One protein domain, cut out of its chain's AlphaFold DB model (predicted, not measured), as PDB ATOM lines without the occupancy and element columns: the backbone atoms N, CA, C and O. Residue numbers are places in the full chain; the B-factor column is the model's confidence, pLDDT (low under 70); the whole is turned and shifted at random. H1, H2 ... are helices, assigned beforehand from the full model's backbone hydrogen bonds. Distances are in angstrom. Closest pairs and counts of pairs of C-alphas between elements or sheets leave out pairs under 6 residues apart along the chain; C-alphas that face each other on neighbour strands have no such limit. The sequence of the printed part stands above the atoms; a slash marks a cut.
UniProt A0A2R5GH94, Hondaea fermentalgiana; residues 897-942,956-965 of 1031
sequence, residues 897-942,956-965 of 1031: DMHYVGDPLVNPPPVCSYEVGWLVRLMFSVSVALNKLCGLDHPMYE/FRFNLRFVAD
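What this domain is: This is residues 897 to 942 and 956 to 965 of the 1031 residues of a protein of Hondaea fermentalgiana (UniProt A0A2R5GH94). This is a domain of little regular structure: one long helix, H1, forms one side, and a long stretch with no named element, residues 897 to 916, loops over it before leading into it. The very short helix H2 packs on H1. The printed part has 56 residues with two named helices, H1 then H2, and no named strand; the class is all helix, with 21 residues in named elements. It is only just compact, close to loose, with a radius of gyration of the C-alphas of 11.7 A and spans of 33 by 23 by 17 A.

Where its parts are: After residues 897 to 916, H1 spans residues 917 to 933, 24.4 A long, from C-alpha 917 at (35.243, -34.729, 36.462) to C-alpha 933 at (45.419, -16.472, 23.937). H2 spans residues 961 to 964, 5.5 A long, ending at C-alpha 964 at (31.996, -27.831, 35.921).

How they stand to each other: H1 and H2 touch; their closest C-alphas, those of Val 920 and Ala 964, are 5.2 A apart. In H1 every O i to N i+4 pair is within hydrogen-bond range; H2 is too short for such a pair.

The domain as a whole: The C-alphas farthest apart, of Tyr 914 and Glu 942, are 35.3 A apart. Residues 943 to 955, in the link from H1 to H2, are not printed; C-alphas 942 and 956 are 20.5 A apart across this cut. The pLDDT is under 70 at residues 897 to 899, 901 to 906, 908 and 939 to 942.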
ATOM      1  N   ASP A 897      38.303 -25.420  51.481       55.88
ATOM      2  CA  ASP A 897      38.672 -25.396  52.901       55.88
ATOM      3  C   ASP A 897      40.099 -25.901  53.163       55.88
ATOM      4  O   ASP A 897      40.665 -25.658  54.232       55.88
ATOM      5  N   MET A 898      40.682 -26.631  52.204       66.06
ATOM      6  CA  MET A 898      42.058 -27.114  52.293       66.06
ATOM      7  C   MET A 898      43.012 -26.144  51.606       66.06
ATOM      8  O   MET A 898      42.970 -25.937  50.396       66.06
ATOM      9  N   HIS A 899      43.932 -25.582  52.379       66.38
ATOM     10  CA  HIS A 899      44.920 -24.647  51.857       66.38
ATOM     11  C   HIS A 899      46.023 -25.377  51.071       66.38
ATOM     12  O   HIS A 899      46.870 -26.047  51.672       66.38
ATOM     13  N   TYR A 900      46.048 -25.206  49.746       72.12
ATOM     14  CA  TYR A 900      47.085 -25.716  48.835       72.12
ATOM     15  C   TYR A 900      48.213 -24.700  48.602       72.12
ATOM     16  O   TYR A 900      47.997 -23.490  48.638       72.12
ATOM     17  N   VAL A 901      49.430 -25.196  48.361       65.25
ATOM     18  CA  VAL A 901      50.577 -24.389  47.919       65.25
ATOM     19  C   VAL A 901      50.587 -24.351  46.387       65.25
ATOM     20  O   VAL A 901      50.715 -25.392  45.738       65.25
ATOM     21  N   GLY A 902      50.479 -23.152  45.811       68.62
ATOM     22  CA  GLY A 902      50.535 -22.912  44.364       68.62
ATOM     23  C   GLY A 902      49.203 -22.466  43.755       68.62
ATOM     24  O   GLY A 902      48.185 -22.383  44.435       68.62
ATOM     25  N   ASP A 903      49.226 -22.145  42.461       66.44
ATOM     26  CA  ASP A 903      48.022 -21.737  41.732       66.44
ATOM     27  C   ASP A 903      47.044 -22.926  41.599       66.44
ATOM     28  O   ASP A 903      47.429 -23.951  41.017       66.44
ATOM     29  N   PRO A 904      45.791 -22.815  42.089       63.97
ATOM     30  CA  PRO A 904      44.776 -23.866  41.975       63.97
ATOM     31  C   PRO A 904      44.408 -24.218  40.527       63.97
ATOM     32  O   PRO A 904      43.803 -25.264  40.295       63.97
ATOM     33  N   LEU A 905      44.762 -23.379  39.546       66.00
ATOM     34  CA  LEU A 905      44.691 -23.743  38.133       66.00
ATOM     35  C   LEU A 905      45.809 -24.733  37.776       66.00
ATOM     36  O   LEU A 905      45.535 -25.803  37.255       66.00
ATOM     37  N   VAL A 906      47.069 -24.427  38.083       65.88
ATOM     38  CA  VAL A 906      48.214 -25.244  37.629       65.88
ATOM     39  C   VAL A 906      48.278 -26.597  38.341       65.88
ATOM     40  O   VAL A 906      48.642 -27.605  37.737       65.88
ATOM     41  N   ASN A 907      47.882 -26.631  39.611       70.81
ATOM     42  CA  ASN A 907      47.777 -27.849  40.401       70.81
ATOM     43  C   ASN A 907      46.305 -28.081  40.733       70.81
ATOM     44  O   ASN A 907      45.876 -27.676  41.816       70.81
ATOM     45  N   PRO A 908      45.518 -28.680  39.818       66.62
ATOM     46  CA  PRO A 908      44.083 -28.769  40.002       66.62
ATOM     47  C   PRO A 908      43.797 -29.516  41.309       66.62
ATOM     48  O   PRO A 908      44.207 -30.676  41.436       66.62
ATOM     49  N   PRO A 909      43.108 -28.892  42.288       71.06
ATOM     50  CA  PRO A 909      42.664 -29.614  43.466       71.06
ATOM     51  C   PRO A 909      41.812 -30.807  43.032       71.06
ATOM     52  O   PRO A 909      41.195 -30.744  41.954       71.06
ATOM     53  N   PRO A 910      41.773 -31.880  43.844       81.62
ATOM     54  CA  PRO A 910      41.003 -33.073  43.530       81.62
ATOM     55  C   PRO A 910      39.588 -32.692  43.090       81.62
ATOM     56  O   PRO A 910      38.981 -31.762  43.630       81.62
ATOM     57  N   VAL A 911      39.105 -33.369  42.047       86.69
ATOM     58  CA  VAL A 911      37.742 -33.188  41.538       86.69
ATOM     59  C   VAL A 911      36.782 -33.434  42.696       86.69
ATOM     60  O   VAL A 911      36.832 -34.492  43.327       86.69
ATOM     61  N   CYS A 912      35.952 -32.446  43.005       85.75
ATOM     62  CA  CYS A 912      34.974 -32.563  44.078       85.75
ATOM     63  C   CYS A 912      33.806 -33.454  43.649       85.75
ATOM     64  O   CYS A 912      33.513 -33.571  42.463       85.75
ATOM     65  N   SER A 913      33.104 -34.062  44.608       84.56
ATOM     66  CA  SER A 913      31.966 -34.954  44.328       84.56
ATOM     67  C   SER A 913      30.813 -34.276  43.577       84.56
ATOM     68  O   SER A 913      30.070 -34.953  42.877       84.56
ATOM     69  N   TYR A 914      30.672 -32.952  43.701       90.62
ATOM     70  CA  TYR A 914      29.675 -32.145  42.988       90.62
ATOM     71  C   TYR A 914      30.163 -31.620  41.624       90.62
ATOM     72  O   TYR A 914      29.406 -30.969  40.904       90.62
ATOM     73  N   GLU A 915      31.422 -31.873  41.259       94.75
ATOM     74  CA  GLU A 915      31.987 -31.480  39.971       94.75
ATOM     75  C   GLU A 915      31.952 -32.652  38.985       94.75
ATOM     76  O   GLU A 915      32.303 -33.791  39.303       94.75
ATOM     77  N   VAL A 916      31.604 -32.372  37.731       94.19
ATOM     78  CA  VAL A 916      31.658 -33.380  36.670       94.19
ATOM     79  C   VAL A 916      33.108 -33.528  36.204       94.19
ATOM     80  O   VAL A 916      33.640 -32.677  35.492       94.19
ATOM     81  N   GLY A 917      33.782 -34.611  36.597       93.31
ATOM     82  CA  GLY A 917      35.243 -34.729  36.462       93.31
ATOM     83  C   GLY A 917      35.813 -34.593  35.046       93.31
ATOM     84  O   GLY A 917      36.884 -34.006  34.872       93.31
ATOM     85  N   TRP A 918      35.115 -35.078  34.013       95.50
ATOM     86  CA  TRP A 918      35.554 -34.870  32.625       95.50
ATOM     87  C   TRP A 918      35.408 -33.405  32.196       95.50
ATOM     88  O   TRP A 918      36.258 -32.882  31.474       95.50
ATOM     89  N   LEU A 919      34.380 -32.720  32.697       92.62
ATOM     90  CA  LEU A 919      34.114 -31.322  32.404       92.62
ATOM     91  C   LEU A 919      35.094 -30.399  33.131       92.62
ATOM     92  O   LEU A 919      35.539 -29.427  32.534       92.62
ATOM     93  N   VAL A 920      35.517 -30.732  34.357       95.06
ATOM     94  CA  VAL A 920      36.613 -30.022  35.044       95.06
ATOM     95  C   VAL A 920      37.869 -30.029  34.177       95.06
ATOM     96  O   VAL A 920      38.487 -28.986  33.986       95.06
ATOM     97  N   ARG A 921      38.229 -31.183  33.599       93.19
ATOM     98  CA  ARG A 921      39.402 -31.308  32.716       93.19
ATOM     99  C   ARG A 921      39.244 -30.498  31.428       93.19
ATOM    100  O   ARG A 921      40.202 -29.847  31.003       93.19
ATOM    101  N   LEU A 922      38.053 -30.508  30.828       94.38
ATOM    102  CA  LEU A 922      37.751 -29.715  29.636       94.38
ATOM    103  C   LEU A 922      37.824 -28.213  29.941       94.38
ATOM    104  O   LEU A 922      38.577 -27.497  29.291       94.38
ATOM    105  N   MET A 923      37.100 -27.744  30.958       95.19
ATOM    106  CA  MET A 923      37.057 -26.334  31.356       95.19
ATOM    107  C   MET A 923      38.415 -25.829  31.826       95.19
ATOM    108  O   MET A 923      38.768 -24.684  31.552       95.19
ATOM    109  N   PHE A 924      39.215 -26.678  32.470       93.88
ATOM    110  CA  PHE A 924      40.606 -26.370  32.775       93.88
ATOM    111  C   PHE A 924      41.433 -26.165  31.500       93.88
ATOM    112  O   PHE A 924      42.111 -25.149  31.368       93.88
ATOM    113  N   SER A 925      41.321 -27.074  30.528       93.69
ATOM    114  CA  SER A 925      42.025 -26.960  29.243       93.69
ATOM    115  C   SER A 925      41.622 -25.694  28.481       93.69
ATOM    116  O   SER A 925      42.486 -24.994  27.957       93.69
ATOM    117  N   VAL A 926      40.328 -25.350  28.481       94.88
ATOM    118  CA  VAL A 926      39.817 -24.100  27.892       94.88
ATOM    119  C   VAL A 926      40.330 -22.883  28.662       94.88
ATOM    120  O   VAL A 926      40.756 -21.917  28.044       94.88
ATOM    121  N   SER A 927      40.354 -22.929  29.997       94.94
ATOM    122  CA  SER A 927      40.890 -21.842  30.830       94.94
ATOM    123  C   SER A 927      42.359 -21.578  30.522       94.94
ATOM    124  O   SER A 927      42.752 -20.432  30.339       94.94
ATOM    125  N   VAL A 928      43.168 -22.635  30.414       92.75
ATOM    126  CA  VAL A 928      44.575 -22.531  30.013       92.75
ATOM    127  C   VAL A 928      44.679 -21.959  28.604       92.75
ATOM    128  O   VAL A 928      45.412 -21.001  28.413       92.75
ATOM    129  N   ALA A 929      43.917 -22.474  27.635       94.75
ATOM    130  CA  ALA A 929      43.928 -21.960  26.266       94.75
ATOM    131  C   ALA A 929      43.555 -20.467  26.192       94.75
ATOM    132  O   ALA A 929      44.235 -19.707  25.511       94.75
ATOM    133  N   LEU A 930      42.529 -20.027  26.927       95.44
ATOM    134  CA  LEU A 930      42.131 -18.619  27.001       95.44
ATOM    135  C   LEU A 930      43.200 -17.755  27.667       95.44
ATOM    136  O   LEU A 930      43.506 -16.677  27.166       95.44
ATOM    137  N   ASN A 931      43.811 -18.226  28.756       95.19
ATOM    138  CA  ASN A 931      44.907 -17.502  29.395       95.19
ATOM    139  C   ASN A 931      46.123 -17.376  28.456       95.19
ATOM    140  O   ASN A 931      46.696 -16.288  28.382       95.19
ATOM    141  N   LYS A 932      46.432 -18.407  27.649       93.19
ATOM    142  CA  LYS A 932      47.459 -18.339  26.592       93.19
ATOM    143  C   LYS A 932      47.114 -17.282  25.550       93.19
ATOM    144  O   LYS A 932      47.929 -16.414  25.252       93.19
ATOM    145  N   LEU A 933      45.895 -17.352  25.009       95.12
ATOM    146  CA  LEU A 933      45.419 -16.472  23.937       95.12
ATOM    147  C   LEU A 933      45.359 -15.006  24.374       95.12
ATOM    148  O   LEU A 933      45.636 -14.117  23.576       95.12
ATOM    149  N   CYS A 934      45.035 -14.746  25.639       95.12
ATOM    150  CA  CYS A 934      44.967 -13.397  26.192       95.12
ATOM    151  C   CYS A 934      46.310 -12.881  26.739       95.12
ATOM    152  O   CYS A 934      46.343 -11.786  27.297       95.12
ATOM    153  N   GLY A 935      47.405 -13.647  26.632       93.81
ATOM    154  CA  GLY A 935      48.700 -13.268  27.213       93.81
ATOM    155  C   GLY A 935      48.679 -13.172  28.747       93.81
ATOM    156  O   GLY A 935      49.480 -12.451  29.342       93.81
ATOM    157  N   LEU A 936      47.740 -13.874  29.388       91.88
ATOM    158  CA  LEU A 936      47.590 -13.972  30.844       91.88
ATOM    159  C   LEU A 936      48.357 -15.170  31.425       91.88
ATOM    160  O   LEU A 936      48.386 -15.355  32.644       91.88
ATOM    161  N   ASP A 937      48.986 -15.973  30.566       86.31
ATOM    162  CA  ASP A 937      49.908 -17.022  30.973       86.31
ATOM    163  C   ASP A 937      51.069 -16.431  31.775       86.31
ATOM    164  O   ASP A 937      51.790 -15.533  31.337       86.31
ATOM    165  N   HIS A 938      51.264 -16.958  32.979       71.31
ATOM    166  CA  HIS A 938      52.439 -16.627  33.767       71.31
ATOM    167  C   HIS A 938      53.635 -17.392  33.199       71.31
ATOM    168  O   HIS A 938      53.515 -18.604  32.993       71.31
ATOM    169  N   PRO A 939      54.802 -16.755  33.008       63.09
ATOM    170  CA  PRO A 939      56.044 -17.492  32.822       63.09
ATOM    171  C   PRO A 939      56.309 -18.247  34.132       63.09
ATOM    172  O   PRO A 939      56.744 -17.666  35.119       63.09
ATOM    173  N   MET A 940      55.881 -19.506  34.204       58.06
ATOM    174  CA  MET A 940      55.861 -20.324  35.429       58.06
ATOM    175  C   MET A 940      56.928 -21.422  35.419       58.06
ATOM    176  O   MET A 940      56.859 -22.337  36.229       58.06
ATOM    177  N   TYR A 941      57.913 -21.343  34.520       52.69
ATOM    178  CA  TYR A 941      58.941 -22.381  34.398       52.69
ATOM    179  C   TYR A 941      60.373 -21.947  34.741       52.69
ATOM    180  O   TYR A 941      61.239 -22.810  34.753       52.69
ATOM    181  N   GLU A 942      60.640 -20.680  35.089       49.34
ATOM    182  CA  GLU A 942      62.032 -20.219  35.315       49.34
ATOM    183  C   GLU A 942      62.274 -19.375  36.578       49.34
ATOM    184  O   GLU A 942      63.362 -18.838  36.756       49.34
ATOM    185  N   PHE A 956      44.745 -10.960  36.524       80.81
ATOM    186  CA  PHE A 956      43.467 -11.615  36.267       80.81
ATOM    187  C   PHE A 956      43.686 -12.862  35.399       80.81
ATOM    188  O   PHE A 956      44.437 -12.800  34.429       80.81
ATOM    189  N   ARG A 957      43.058 -13.988  35.751       88.06
ATOM    190  CA  ARG A 957      43.072 -15.221  34.951       88.06
ATOM    191  C   ARG A 957      41.650 -15.694  34.732       88.06
ATOM    192  O   ARG A 957      40.823 -15.639  35.643       88.06
ATOM    193  N   PHE A 958      41.392 -16.223  33.549       94.50
ATOM    194  CA  PHE A 958      40.175 -16.968  33.288       94.50
ATOM    195  C   PHE A 958      40.242 -18.295  34.039       94.50
ATOM    196  O   PHE A 958      41.148 -19.100  33.820       94.50
ATOM    197  N   ASN A 959      39.283 -18.510  34.937       94.38
ATOM    198  CA  ASN A 959      39.055 -19.783  35.603       94.38
ATOM    199  C   ASN A 959      37.625 -20.231  35.299       94.38
ATOM    200  O   ASN A 959      36.684 -19.741  35.911       94.38
ATOM    201  N   LEU A 960      37.463 -21.151  34.350       95.38
ATOM    202  CA  LEU A 960      36.171 -21.723  33.961       95.38
ATOM    203  C   LEU A 960      35.819 -22.987  34.754       95.38
ATOM    204  O   LEU A 960      34.800 -23.613  34.474       95.38
ATOM    205  N   ARG A 961      36.622 -23.386  35.752       93.62
ATOM    206  CA  ARG A 961      36.341 -24.587  36.557       93.62
ATOM    207  C   ARG A 961      34.971 -24.523  37.226       93.62
ATOM    208  O   ARG A 961      34.328 -25.558  37.346       93.62
ATOM    209  N   PHE A 962      34.501 -23.331  37.599       93.31
ATOM    210  CA  PHE A 962      33.178 -23.173  38.206       93.31
ATOM    211  C   PHE A 962      32.052 -23.692  37.298       93.31
ATOM    212  O   PHE A 962      31.066 -24.208  37.807       93.31
ATOM    213  N   VAL A 963      32.207 -23.648  35.968       94.81
ATOM    214  CA  VAL A 963      31.211 -24.180  35.019       94.81
ATOM    215  C   VAL A 963      31.040 -25.695  35.171       94.81
ATOM    216  O   VAL A 963      29.989 -26.229  34.836       94.81
ATOM    217  N   ALA A 964      32.045 -26.392  35.709       95.06
ATOM    218  CA  ALA A 964      31.996 -27.831  35.921       95.06
ATOM    219  C   ALA A 964      31.246 -28.270  37.192       95.06
ATOM    220  O   ALA A 964      31.069 -29.473  37.398       95.06
ATOM    221  N   ASP A 965      30.802 -27.327  38.026       94.69
ATOM    222  CA  ASP A 965      29.893 -27.602  39.141       94.69
ATOM    223  C   ASP A 965      28.516 -28.004  38.586       94.69
ATOM    224  O   ASP A 965      27.949 -27.298  37.747       94.69
TER     225      ASP A 965